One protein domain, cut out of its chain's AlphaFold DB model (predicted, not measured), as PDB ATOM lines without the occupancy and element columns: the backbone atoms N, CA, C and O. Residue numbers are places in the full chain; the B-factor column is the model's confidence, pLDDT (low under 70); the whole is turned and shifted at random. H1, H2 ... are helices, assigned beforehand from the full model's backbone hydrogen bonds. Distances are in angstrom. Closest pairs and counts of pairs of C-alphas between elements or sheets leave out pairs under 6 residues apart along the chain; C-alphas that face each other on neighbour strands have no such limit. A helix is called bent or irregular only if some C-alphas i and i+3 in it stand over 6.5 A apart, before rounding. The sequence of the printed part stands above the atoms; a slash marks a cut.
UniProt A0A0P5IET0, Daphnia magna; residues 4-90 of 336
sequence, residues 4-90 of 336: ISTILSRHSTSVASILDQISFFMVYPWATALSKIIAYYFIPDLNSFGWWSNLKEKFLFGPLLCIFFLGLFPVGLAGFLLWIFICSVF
ATOM      1  N   ILE A   4       9.937 -31.451  16.243       65.38
ATOM      2  CA  ILE A   4       9.020 -32.178  17.127       65.38
ATOM      3  C   ILE A   4       7.660 -31.471  17.212       65.38
ATOM      4  O   ILE A   4       6.639 -32.125  17.055       65.38
ATOM      5  N   SER A   5       7.616 -30.147  17.392       65.44
ATOM      6  CA  SER A   5       6.338 -29.417  17.458       65.44
ATOM      7  C   SER A   5       5.498 -29.546  16.177       65.44
ATOM      8  O   SER A   5       4.278 -29.645  16.267       65.44
ATOM      9  N   THR A   6       6.129 -29.642  15.000       69.00
ATOM     10  CA  THR A   6       5.422 -29.897  13.731       69.00
ATOM     11  C   THR A   6       4.856 -31.316  13.667       69.00
ATOM     12  O   THR A   6       3.687 -31.479  13.335       69.00
ATOM     13  N   ILE A   7       5.646 -32.329  14.047       72.19
ATOM     14  CA  ILE A   7       5.200 -33.737  14.127       72.19
ATOM     15  C   ILE A   7       4.043 -33.894  15.121       72.19
ATOM     16  O   ILE A   7       3.157 -34.723  14.954       72.19
ATOM     17  N   LEU A   8       4.041 -33.100  16.186       70.25
ATOM     18  CA  LEU A   8       3.039 -33.190  17.236       70.25
ATOM     19  C   LEU A   8       1.769 -32.372  16.946       70.25
ATOM     20  O   LEU A   8       0.783 -32.549  17.652       70.25
ATOM     21  N   SER A   9       1.749 -31.510  15.924       73.50
ATOM     22  CA  SER A   9       0.597 -30.650  15.633       73.50
ATOM     23  C   SER A   9      -0.515 -31.387  14.868       73.50
ATOM     24  O   SER A   9      -0.273 -31.997  13.825       73.50
ATOM     25  N   ARG A  10      -1.758 -31.284  15.363       77.44
ATOM     26  CA  ARG A  10      -2.971 -31.935  14.807       77.44
ATOM     27  C   ARG A  10      -4.034 -30.974  14.270       77.44
ATOM     28  O   ARG A  10      -4.983 -31.386  13.597       77.44
ATOM     29  N   HIS A  11      -3.895 -29.694  14.594       81.56
ATOM     30  CA  HIS A  11      -4.915 -28.679  14.357       81.56
ATOM     31  C   HIS A  11      -4.416 -27.603  13.398       81.56
ATOM     32  O   HIS A  11      -3.222 -27.317  13.323       81.56
ATOM     33  N   SER A  12      -5.347 -27.007  12.653       74.38
ATOM     34  CA  SER A  12      -5.060 -25.893  11.743       74.38
ATOM     35  C   SER A  12      -4.755 -24.593  12.488       74.38
ATOM     36  O   SER A  12      -3.983 -23.780  11.994       74.38
ATOM     37  N   THR A  13      -5.336 -24.397  13.673       84.69
ATOM     38  CA  THR A  13      -5.135 -23.190  14.482       84.69
ATOM     39  C   THR A  13      -4.027 -23.386  15.511       84.69
ATOM     40  O   THR A  13      -4.015 -24.399  16.217       84.69
ATOM     41  N   SER A  14      -3.173 -22.376  15.686       84.88
ATOM     42  CA  SER A  14      -2.080 -22.394  16.667       84.88
ATOM     43  C   SER A  14      -2.565 -22.623  18.102       84.88
ATOM     44  O   SER A  14      -1.947 -23.391  18.830       84.88
ATOM     45  N   VAL A  15      -3.701 -22.028  18.494       88.81
ATOM     46  CA  VAL A  15      -4.273 -22.183  19.845       88.81
ATOM     47  C   VAL A  15      -4.632 -23.642  20.130       88.81
ATOM     48  O   VAL A  15      -4.139 -24.210  21.100       88.81
ATOM     49  N   ALA A  16      -5.424 -24.278  19.261       89.31
ATOM     50  CA  ALA A  16      -5.790 -25.684  19.437       89.31
ATOM     51  C   ALA A  16      -4.569 -26.617  19.394       89.31
ATOM     52  O   ALA A  16      -4.527 -27.589  20.137       89.31
ATOM     53  N   SER A  17      -3.552 -26.306  18.579       88.12
ATOM     54  CA  SER A  17      -2.303 -27.080  18.548       88.12
ATOM     55  C   SER A  17      -1.530 -26.994  19.870       88.12
ATOM     56  O   SER A  17      -1.038 -28.008  20.360       88.12
ATOM     57  N   ILE A  18      -1.461 -25.812  20.490       90.00
ATOM     58  CA  ILE A  18      -0.820 -25.633  21.801       90.00
ATOM     59  C   ILE A  18      -1.600 -26.385  22.887       90.00
ATOM     60  O   ILE A  18      -0.997 -27.122  23.666       90.00
ATOM     61  N   LEU A  19      -2.929 -26.247  22.919       93.44
ATOM     62  CA  LEU A  19      -3.775 -26.948  23.890       93.44
ATOM     63  C   LEU A  19      -3.683 -28.475  23.740       93.44
ATOM     64  O   LEU A  19      -3.592 -29.179  24.743       93.44
ATOM     65  N   ASP A  20      -3.653 -28.988  22.508       91.94
ATOM     66  CA  ASP A  20      -3.468 -30.415  22.217       91.94
ATOM     67  C   ASP A  20      -2.090 -30.911  22.668       91.94
ATOM     68  O   ASP A  20      -1.984 -31.989  23.246       91.94
ATOM     69  N   GLN A  21      -1.031 -30.121  22.482       91.00
ATOM     70  CA  GLN A  21       0.290 -30.469  23.006       91.00
ATOM     71  C   GLN A  21       0.301 -30.517  24.536       91.00
ATOM     72  O   GLN A  21       0.803 -31.490  25.095       91.00
ATOM     73  N   ILE A  22      -0.284 -29.522  25.209       93.75
ATOM     74  CA  ILE A  22      -0.413 -29.507  26.675       93.75
ATOM     75  C   ILE A  22      -1.168 -30.753  27.146       93.75
ATOM     76  O   ILE A  22      -0.662 -31.504  27.979       93.75
ATOM     77  N   SER A  23      -2.334 -31.018  26.554       94.88
ATOM     78  CA  SER A  23      -3.139 -32.205  26.843       94.88
ATOM     79  C   SER A  23      -2.338 -33.495  26.637       94.88
ATOM     80  O   SER A  23      -2.297 -34.342  27.528       94.88
ATOM     81  N   PHE A  24      -1.621 -33.619  25.519       92.50
ATOM     82  CA  PHE A  24      -0.777 -34.774  25.229       92.50
ATOM     83  C   PHE A  24       0.298 -34.988  26.303       92.50
ATOM     84  O   PHE A  24       0.445 -36.104  26.794       92.50
ATOM     85  N   PHE A  25       1.019 -33.941  26.715       93.38
ATOM     86  CA  PHE A  25       2.057 -34.059  27.746       93.38
ATOM     87  C   PHE A  25       1.500 -34.357  29.144       93.38
ATOM     88  O   PHE A  25       2.189 -34.992  29.939       93.38
ATOM     89  N   MET A  26       0.260 -33.957  29.438       95.62
ATOM     90  CA  MET A  26      -0.428 -34.307  30.684       95.62
ATOM     91  C   MET A  26      -0.916 -35.764  30.684       95.62
ATOM     92  O   MET A  26      -0.754 -36.474  31.675       95.62
ATOM     93  N   VAL A  27      -1.500 -36.226  29.572       94.69
ATOM     94  CA  VAL A  27      -2.117 -37.560  29.463       94.69
ATOM     95  C   VAL A  27      -1.082 -38.655  29.245       94.69
ATOM     96  O   VAL A  27      -1.183 -39.721  29.848       94.69
ATOM     97  N   TYR A  28      -0.099 -38.432  28.374       92.44
ATOM     98  CA  TYR A  28       0.743 -39.509  27.854       92.44
ATOM     99  C   TYR A  28       1.575 -40.230  28.930       92.44
ATOM    100  O   TYR A  28       1.564 -41.464  28.936       92.44
ATOM    101  N   PRO A  29       2.239 -39.543  29.887       94.31
ATOM    102  CA  PRO A  29       2.949 -40.223  30.974       94.31
ATOM    103  C   PRO A  29       2.012 -41.059  31.854       94.31
ATOM    104  O   PRO A  29       2.354 -42.180  32.233       94.31
ATOM    105  N   TRP A  30       0.816 -40.535  32.131       94.94
ATOM    106  CA  TRP A  30      -0.206 -41.200  32.938       94.94
ATOM    107  C   TRP A  30      -0.774 -42.446  32.234       94.94
ATOM    108  O   TRP A  30      -0.796 -43.531  32.818       94.94
ATOM    109  N   ALA A  31      -1.131 -42.335  30.952       93.69
ATOM    110  CA  ALA A  31      -1.609 -43.451  30.134       93.69
ATOM    111  C   ALA A  31      -0.525 -44.524  29.907       93.69
ATOM    112  O   ALA A  31      -0.809 -45.721  29.976       93.69
ATOM    113  N   THR A  32       0.732 -44.110  29.709       93.69
ATOM    114  CA  THR A  32       1.876 -45.030  29.579       93.69
ATOM    115  C   THR A  32       2.093 -45.817  30.871       93.69
ATOM    116  O   THR A  32       2.323 -47.027  30.823       93.69
ATOM    117  N   ALA A  33       2.004 -45.157  32.033       95.25
ATOM    118  CA  ALA A  33       2.110 -45.822  33.327       95.25
ATOM    119  C   ALA A  33       0.992 -46.856  33.509       95.25
ATOM    120  O   ALA A  33       1.287 -48.005  33.834       95.25
ATOM    121  N   LEU A  34      -0.260 -46.491  33.207       95.62
ATOM    122  CA  LEU A  34      -1.398 -47.413  33.259       95.62
ATOM    123  C   LEU A  34      -1.189 -48.638  32.364       95.62
ATOM    124  O   LEU A  34      -1.355 -49.769  32.815       95.62
ATOM    125  N   SER A  35      -0.777 -48.419  31.115       94.62
ATOM    126  CA  SER A  35      -0.472 -49.494  30.170       94.62
ATOM    127  C   SER A  35       0.571 -50.467  30.728       94.62
ATOM    128  O   SER A  35       0.363 -51.678  30.696       94.62
ATOM    129  N   LYS A  36       1.670 -49.954  31.300       93.69
ATOM    130  CA  LYS A  36       2.715 -50.793  31.901       93.69
ATOM    131  C   LYS A  36       2.250 -51.524  33.157       93.69
ATOM    132  O   LYS A  36       2.603 -52.683  33.325       93.69
ATOM    133  N   ILE A  37       1.446 -50.888  34.010       95.19
ATOM    134  CA  ILE A  37       0.844 -51.540  35.185       95.19
ATOM    135  C   ILE A  37       0.007 -52.736  34.727       95.19
ATOM    136  O   ILE A  37       0.207 -53.847  35.216       95.19
ATOM    137  N   ILE A  38      -0.883 -52.530  33.749       94.94
ATOM    138  CA  ILE A  38      -1.721 -53.611  33.224       94.94
ATOM    139  C   ILE A  38      -0.839 -54.724  32.644       94.94
ATOM    140  O   ILE A  38      -1.017 -55.897  32.970       94.94
ATOM    141  N   ALA A  39       0.158 -54.349  31.845       92.25
ATOM    142  CA  ALA A  39       1.101 -55.277  31.241       92.25
ATOM    143  C   ALA A  39       1.889 -56.098  32.279       92.25
ATOM    144  O   ALA A  39       2.069 -57.289  32.083       92.25
ATOM    145  N   TYR A  40       2.341 -55.506  33.386       91.25
ATOM    146  CA  TYR A  40       3.168 -56.201  34.383       91.25
ATOM    147  C   TYR A  40       2.356 -57.158  35.262       91.25
ATOM    148  O   TYR A  40       2.842 -58.231  35.629       91.25
ATOM    149  N   TYR A  41       1.123 -56.788  35.612       91.88
ATOM    150  CA  TYR A  41       0.306 -57.586  36.527       91.88
ATOM    151  C   TYR A  41      -0.589 -58.604  35.826       91.88
ATOM    152  O   TYR A  41      -0.789 -59.690  36.371       91.88
ATOM    153  N   PHE A  42      -1.098 -58.286  34.634       90.69
ATOM    154  CA  PHE A  42      -2.152 -59.076  33.993       90.69
ATOM    155  C   PHE A  42      -1.717 -59.792  32.718       90.69
ATOM    156  O   PHE A  42      -2.392 -60.736  32.319       90.69
ATOM    157  N   ILE A  43      -0.611 -59.386  32.087       88.50
ATOM    158  CA  ILE A  43      -0.163 -59.994  30.831       88.50
ATOM    159  C   ILE A  43       1.214 -60.635  31.035       88.50
ATOM    160  O   ILE A  43       2.199 -59.927  31.247       88.50
ATOM    161  N   PRO A  44       1.318 -61.973  30.985       75.06
ATOM    162  CA  PRO A  44       2.607 -62.647  31.071       75.06
ATOM    163  C   PRO A  44       3.554 -62.152  29.971       75.06
ATOM    164  O   PRO A  44       3.179 -62.122  28.801       75.06
ATOM    165  N   ASP A  45       4.787 -61.787  30.328       72.69
ATOM    166  CA  ASP A  45       5.822 -61.527  29.329       72.69
ATOM    167  C   ASP A  45       6.417 -62.856  28.852       72.69
ATOM    168  O   ASP A  45       7.245 -63.465  29.532       72.69
ATOM    169  N   LEU A  46       6.005 -63.298  27.665       66.19
ATOM    170  CA  LEU A  46       6.492 -64.537  27.055       66.19
ATOM    171  C   LEU A  46       7.954 -64.448  26.586       66.19
ATOM    172  O   LEU A  46       8.579 -65.482  26.370       66.19
ATOM    173  N   ASN A  47       8.508 -63.238  26.449       62.47
ATOM    174  CA  ASN A  47       9.901 -63.016  26.050       62.47
ATOM    175  C   ASN A  47      10.847 -62.898  27.252       62.47
ATOM    176  O   ASN A  47      12.069 -62.841  27.085       62.47
ATOM    177  N   SER A  48      10.312 -62.861  28.474       61.53
ATOM    178  CA  SER A  48      11.129 -62.827  29.679       61.53
ATOM    179  C   SER A  48      11.692 -64.220  29.975       61.53
ATOM    180  O   SER A  48      11.122 -65.029  30.701       61.53
ATOM    181  N   PHE A  49      12.876 -64.502  29.434       55.88
ATOM    182  CA  PHE A  49      13.612 -65.756  29.651       55.88
ATOM    183  C   PHE A  49      14.062 -65.992  31.114       55.88
ATOM    184  O   PHE A  49      14.817 -66.922  31.389       55.88
ATOM    185  N   GLY A  50      13.611 -65.185  32.082       63.19
ATOM    186  CA  GLY A  50      13.965 -65.329  33.490       63.19
ATOM    187  C   GLY A  50      12.837 -64.950  34.448       63.19
ATOM    188  O   GLY A  50      12.362 -63.822  34.472       63.19
ATOM    189  N   TRP A  51      12.493 -65.868  35.350       68.56
ATOM    190  CA  TRP A  51      11.660 -65.616  36.534       68.56
ATOM    191  C   TRP A  51      12.022 -64.328  37.305       68.56
ATOM    192  O   TRP A  51      11.131 -63.605  37.748       68.56
ATOM    193  N   TRP A  52      13.310 -63.977  37.400       75.94
ATOM    194  CA  TRP A  52      13.782 -62.767  38.082       75.94
ATOM    195  C   TRP A  52      13.309 -61.448  37.458       75.94
ATOM    196  O   TRP A  52      13.063 -60.497  38.199       75.94
ATOM    197  N   SER A  53      13.191 -61.343  36.128       77.94
ATOM    198  CA  SER A  53      12.699 -60.105  35.504       77.94
ATOM    199  C   SER A  53      11.212 -59.917  35.775       77.94
ATOM    200  O   SER A  53      10.811 -58.828  36.175       77.94
ATOM    201  N   ASN A  54      10.426 -60.994  35.702       80.00
ATOM    202  CA  ASN A  54       9.007 -60.976  36.070       80.00
ATOM    203  C   ASN A  54       8.790 -60.572  37.533       80.00
ATOM    204  O   ASN A  54       7.886 -59.795  37.837       80.00
ATOM    205  N   LEU A  55       9.633 -61.060  38.450       85.56
ATOM    206  CA  LEU A  55       9.565 -60.667  39.858       85.56
ATOM    207  C   LEU A  55       9.890 -59.180  40.048       85.56
ATOM    208  O   LEU A  55       9.169 -58.489  40.762       85.56
ATOM    209  N   LYS A  56      10.927 -58.654  39.381       88.19
ATOM    210  CA  LYS A  56      11.256 -57.218  39.435       88.19
ATOM    211  C   LYS A  56      10.123 -56.356  38.879       88.19
ATOM    212  O   LYS A  56       9.783 -55.338  39.475       88.19
ATOM    213  N   GLU A  57       9.526 -56.752  37.761       89.19
ATOM    214  CA  GLU A  57       8.383 -56.043  37.186       89.19
ATOM    215  C   GLU A  57       7.193 -56.012  38.140       89.19
ATOM    216  O   GLU A  57       6.646 -54.941  38.383       89.19
ATOM    217  N   LYS A  58       6.831 -57.147  38.742       89.00
ATOM    218  CA  LYS A  58       5.653 -57.242  39.617       89.00
ATOM    219  C   LYS A  58       5.855 -56.642  41.004       89.00
ATOM    220  O   LYS A  58       4.925 -56.049  41.532       89.00
ATOM    221  N   PHE A  59       7.034 -56.798  41.600       92.12
ATOM    222  CA  PHE A  59       7.255 -56.456  43.011       92.12
ATOM    223  C   PHE A  59       8.087 -55.191  43.231       92.12
ATOM    224  O   PHE A  59       8.049 -54.642  44.328       92.12
ATOM    225  N   LEU A  60       8.806 -54.696  42.218       92.56
ATOM    226  CA  LEU A  60       9.565 -53.445  42.315       92.56
ATOM    227  C   LEU A  60       8.988 -52.367  41.396       92.56
ATOM    228  O   LEU A  60       8.526 -51.330  41.869       92.56
ATOM    229  N   PHE A  61       8.984 -52.597  40.082       92.94
ATOM    230  CA  PHE A  61       8.582 -51.562  39.127       92.94
ATOM    231  C   PHE A  61       7.070 -51.333  39.090       92.94
ATOM    232  O   PHE A  61       6.639 -50.192  38.966       92.94
ATOM    233  N   GLY A  62       6.265 -52.384  39.228       93.94
ATOM    234  CA  GLY A  62       4.808 -52.318  39.258       93.94
ATOM    235  C   GLY A  62       4.292 -51.403  40.370       93.94
ATOM    236  O   GLY A  62       3.563 -50.462  40.062       93.94
ATOM    237  N   PRO A  63       4.685 -51.597  41.646       96.25
ATOM    238  CA  PRO A  63       4.260 -50.726  42.741       96.25
ATOM    239  C   PRO A  63       4.724 -49.276  42.561       96.25
ATOM    240  O   PRO A  63       3.940 -48.353  42.780       96.25
ATOM    241  N   LEU A  64       5.960 -49.063  42.094       96.25
ATOM    242  CA  LEU A  64       6.474 -47.722  41.786       96.25
ATOM    243  C   LEU A  64       5.651 -47.035  40.686       96.25
ATOM    244  O   LEU A  64       5.311 -45.859  40.815       96.25
ATOM    245  N   LEU A  65       5.284 -47.766  39.631       96.06
ATOM    246  CA  LEU A  65       4.407 -47.263  38.575       96.06
ATOM    247  C   LEU A  65       3.001 -46.961  39.100       96.06
ATOM    248  O   LEU A  65       2.434 -45.955  38.691       96.06
ATOM    249  N   CYS A  66       2.455 -47.766  40.017       96.75
ATOM    250  CA  CYS A  66       1.168 -47.480  40.657       96.75
ATOM    251  C   CYS A  66       1.212 -46.171  41.456       96.75
ATOM    252  O   CYS A  66       0.324 -45.338  41.297       96.75
ATOM    253  N   ILE A  67       2.255 -45.951  42.267       97.00
ATOM    254  CA  ILE A  67       2.441 -44.692  43.009       97.00
ATOM    255  C   ILE A  67       2.550 -43.515  42.032       97.00
ATOM    256  O   ILE A  67       1.877 -42.500  42.207       97.00
ATOM    257  N   PHE A  68       3.343 -43.666  40.967       96.44
ATOM    258  CA  PHE A  68       3.489 -42.652  39.924       96.44
ATOM    259  C   PHE A  68       2.162 -42.354  39.204       96.44
ATOM    260  O   PHE A  68       1.810 -41.192  39.008       96.44
ATOM    261  N   PHE A  69       1.389 -43.387  38.858       96.69
ATOM    262  CA  PHE A  69       0.073 -43.268  38.230       96.69
ATOM    263  C   PHE A  69      -0.926 -42.538  39.133       96.69
ATOM    264  O   PHE A  69      -1.622 -41.640  38.660       96.69
ATOM    265  N   LEU A  70      -0.976 -42.886  40.424       97.19
ATOM    266  CA  LEU A  70      -1.849 -42.231  41.401       97.19
ATOM    267  C   LEU A  70      -1.443 -40.770  41.627       97.19
ATOM    268  O   LEU A  70      -2.306 -39.896  41.641       97.19
ATOM    269  N   GLY A  71      -0.140 -40.487  41.730       96.94
ATOM    270  CA  GLY A  71       0.373 -39.122  41.864       96.94
ATOM    271  C   GLY A  71       0.060 -38.239  40.651       96.94
ATOM    272  O   GLY A  71      -0.265 -37.065  40.809       96.94
ATOM    273  N   LEU A  72       0.095 -38.806  39.441       96.38
ATOM    274  CA  LEU A  72      -0.257 -38.094  38.210       96.38
ATOM    275  C   LEU A  72      -1.754 -38.092  37.890       96.38
ATOM    276  O   LEU A  72      -2.144 -37.408  36.946       96.38
ATOM    277  N   PHE A  73      -2.598 -38.807  38.638       96.19
ATOM    278  CA  PHE A  73      -4.014 -38.968  38.301       96.19
ATOM    279  C   PHE A  73      -4.758 -37.638  38.079       96.19
ATOM    280  O   PHE A  73      -5.410 -37.518  37.041       96.19
ATOM    281  N   PRO A  74      -4.633 -36.603  38.942       97.19
ATOM    282  CA  PRO A  74      -5.318 -35.328  38.713       97.19
ATOM    283  C   PRO A  74      -4.874 -34.640  37.416       97.19
ATOM    284  O   PRO A  74      -5.698 -34.106  36.677       97.19
ATOM    285  N   VAL A  75      -3.572 -34.690  37.113       97.12
ATOM    286  CA  VAL A  75      -2.991 -34.088  35.905       97.12
ATOM    287  C   VAL A  75      -3.403 -34.876  34.662       97.12
ATOM    288  O   VAL A  75      -3.847 -34.281  33.683       97.12
ATOM    289  N   GLY A  76      -3.323 -36.206  34.705       96.69
ATOM    290  CA  GLY A  76      -3.736 -37.084  33.614       96.69
ATOM    291  C   GLY A  76      -5.221 -36.939  33.288       96.69
ATOM    292  O   GLY A  76      -5.580 -36.775  32.122       96.69
ATOM    293  N   LEU A  77      -6.078 -36.900  34.315       96.38
ATOM    294  CA  LEU A  77      -7.513 -36.677  34.157       96.38
ATOM    295  C   LEU A  77      -7.813 -35.292  33.576       96.38
ATOM    296  O   LEU A  77      -8.571 -35.194  32.613       96.38
ATOM    297  N   ALA A  78      -7.198 -34.228  34.102       97.62
ATOM    298  CA  ALA A  78      -7.374 -32.877  33.567       97.62
ATOM    299  C   ALA A  78      -6.934 -32.788  32.098       97.62
ATOM    300  O   ALA A  78      -7.647 -32.229  31.264       97.62
ATOM    301  N   GLY A  79      -5.801 -33.410  31.758       97.00
ATOM    302  CA  GLY A  79      -5.320 -33.514  30.385       97.00
ATOM    303  C   GLY A  79      -6.294 -34.265  29.475       97.00
ATOM    304  O   GLY A  79      -6.506 -33.848  28.338       97.00
ATOM    305  N   PHE A  80      -6.921 -35.337  29.969       95.12
ATOM    306  CA  PHE A  80      -7.883 -36.136  29.205       95.12
ATOM    307  C   PHE A  80      -9.222 -35.411  29.012       95.12
ATOM    308  O   PHE A  80      -9.817 -35.466  27.938       95.12
ATOM    309  N   LEU A  81      -9.683 -34.658  30.011       95.94
ATOM    310  CA  LEU A  81     -10.859 -33.796  29.865       95.94
ATOM    311  C   LEU A  81     -10.597 -32.669  28.860       95.94
ATOM    312  O   LEU A  81     -11.431 -32.408  27.992       95.94
ATOM    313  N   LEU A  82      -9.407 -32.060  28.915       95.69
ATOM    314  CA  LEU A  82      -8.960 -31.094  27.914       95.69
ATOM    315  C   LEU A  82      -8.907 -31.731  26.516       95.69
ATOM    316  O   LEU A  82      -9.334 -31.107  25.548       95.69
ATOM    317  N   TRP A  83      -8.466 -32.987  26.406       93.38
ATOM    318  CA  TRP A  83      -8.461 -33.729  25.146       93.38
ATOM    319  C   TRP A  83      -9.863 -33.887  24.545       93.38
ATOM    320  O   TRP A  83     -10.085 -33.572  23.371       93.38
ATOM    321  N   ILE A  84     -10.828 -34.332  25.357       93.19
ATOM    322  CA  ILE A  84     -12.229 -34.479  24.941       93.19
ATOM    323  C   ILE A  84     -12.801 -33.132  24.500       93.19
ATOM    324  O   ILE A  84     -13.462 -33.057  23.460       93.19
ATOM    325  N   PHE A  85     -12.527 -32.069  25.261       93.38
ATOM    326  CA  PHE A  85     -12.943 -30.715  24.918       93.38
ATOM    327  C   PHE A  85     -12.383 -30.291  23.556       93.38
ATOM    328  O   PHE A  85     -13.146 -29.884  22.680       93.38
ATOM    329  N   ILE A  86     -11.077 -30.468  23.332       92.25
ATOM    330  CA  ILE A  86     -10.427 -30.101  22.070       92.25
ATOM    331  C   ILE A  86     -11.053 -30.849  20.891       92.25
ATOM    332  O   ILE A  86     -11.393 -30.225  19.887       92.25
ATOM    333  N   CYS A  87     -11.263 -32.162  21.023       89.62
ATOM    334  CA  CYS A  87     -11.885 -32.989  19.983       89.62
ATOM    335  C   CYS A  87     -13.346 -32.629  19.694       89.62
ATOM    336  O   CYS A  87     -13.854 -32.957  18.621       89.62
ATOM    337  N   SER A  88     -14.031 -32.007  20.653       88.69
ATOM    338  CA  SER A  88     -15.441 -31.632  20.533       88.69
ATOM    339  C   SER A  88     -15.626 -30.234  19.948       88.69
ATOM    340  O   SER A  88     -16.606 -29.993  19.251       88.69
ATOM    341  N   VAL A  89     -14.695 -29.318  20.229       89.44
ATOM    342  CA  VAL A  89     -14.812 -27.898  19.868       89.44
ATOM    343  C   VAL A  89     -14.031 -27.555  18.606       89.44
ATOM    344  O   VAL A  89     -14.521 -26.802  17.766       89.44
ATOM    345  N   PHE A  90     -12.821 -28.094  18.446       88.06
ATOM    346  CA  PHE A  90     -11.950 -27.720  17.338       88.06
ATOM    347  C   PHE A  90     -12.008 -28.750  16.208       88.06
ATOM    348  O   PHE A  90     -11.833 -29.947  16.450       88.06
TER     349      PHE A  90
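This is residues 4 to 90 of the 336 residues of a protein of Daphnia magna (UniProt A0A0P5IET0). A long helical hairpin: the bent helix H3 folds back beside the bent helix H2 and crosses it near the bends of both, with H3a side by side with H2b and H3b side by side with H2a. The turn between them makes one end of the long axis, where residues 46 to 52 stick out, and the very short H1 folds back near H2a toward the other end. The printed part has 87 residues with three named helices in the order H1, H2, H3 and no named strand; the class is all helix. The whole is loose, with a radius of gyration of the C-alphas of 16.7 A, and spans 51 by 25 by 19 A, only just a rod.

H3, residues 51 to 89, is the longest helix with 39 residues; by its hydrogen bonds it was assigned as one helix, but it is bent, with C-alphas 71 and 74 7.5 A apart. Its arm H3a, residues 51 to 71, begins at C-alpha 51 (11.660, -65.616, 36.534), is 29.3 A long and has a kink of 31 degrees near residue 63. Its arm H3b, residues 74 to 89, is 22.4 A long and ends at C-alpha 89 (-14.812, -27.898, 19.868). H2, residues 14 to 42, was likewise assigned as one helix by its hydrogen bonds but is bent, with C-alphas 26 and 29 6.8 A apart. Its arms are H2a, residues 14 to 26, 18.5 A long, and H2b, residues 29 to 42, 19.8 A long. H1, residues 4 to 8, begins at C-alpha 4 (9.020, -32.178, 17.127).

H3a and H3b stand about perpendicular at 70.5 degrees, only just past steep. H2a and H2b stand at a steep tilt of 35.3 degrees, only just past shallow. H3a and H2b are a helical hairpin; they touch, closest at the C-alphas of Phe 69 and Trp 30, 5.7 A, and run opposite ways at a steep tilt of 37 degrees, only just past shallow. H3b touches H2a, closest at the C-alphas of Gly 79 and Ser 23, 4.4 A, opposite ways at a shallow tilt of 31 degrees. H2b and H3b only just touch, only at their ends, with 3 pairs of C-alphas within 8 A; the closest are those of Trp 30 and Gly 76, 5.5 A. H1 is close to H2a but not clearly touching, with the closest C-alphas, Leu 8 and Gln 21, 6.9 A apart. H2a and H3a are apart. In H1, H2a, H2b and H3b every O i to N i+4 pair is within hydrogen-bond range; in H3a 14 of 17 are.

The C-alphas of Thr 13 and Trp 51 are the two farthest apart, at 50.7 A. The printed part has no cut. The link from H1 to H2 is tight, the link from H2 to H3 short with 8 residues. Residues 46 to 52 stand free. The mean pLDDT of the printed part is 87.9; residues 4 to 6 and 46 to 51 are under 70.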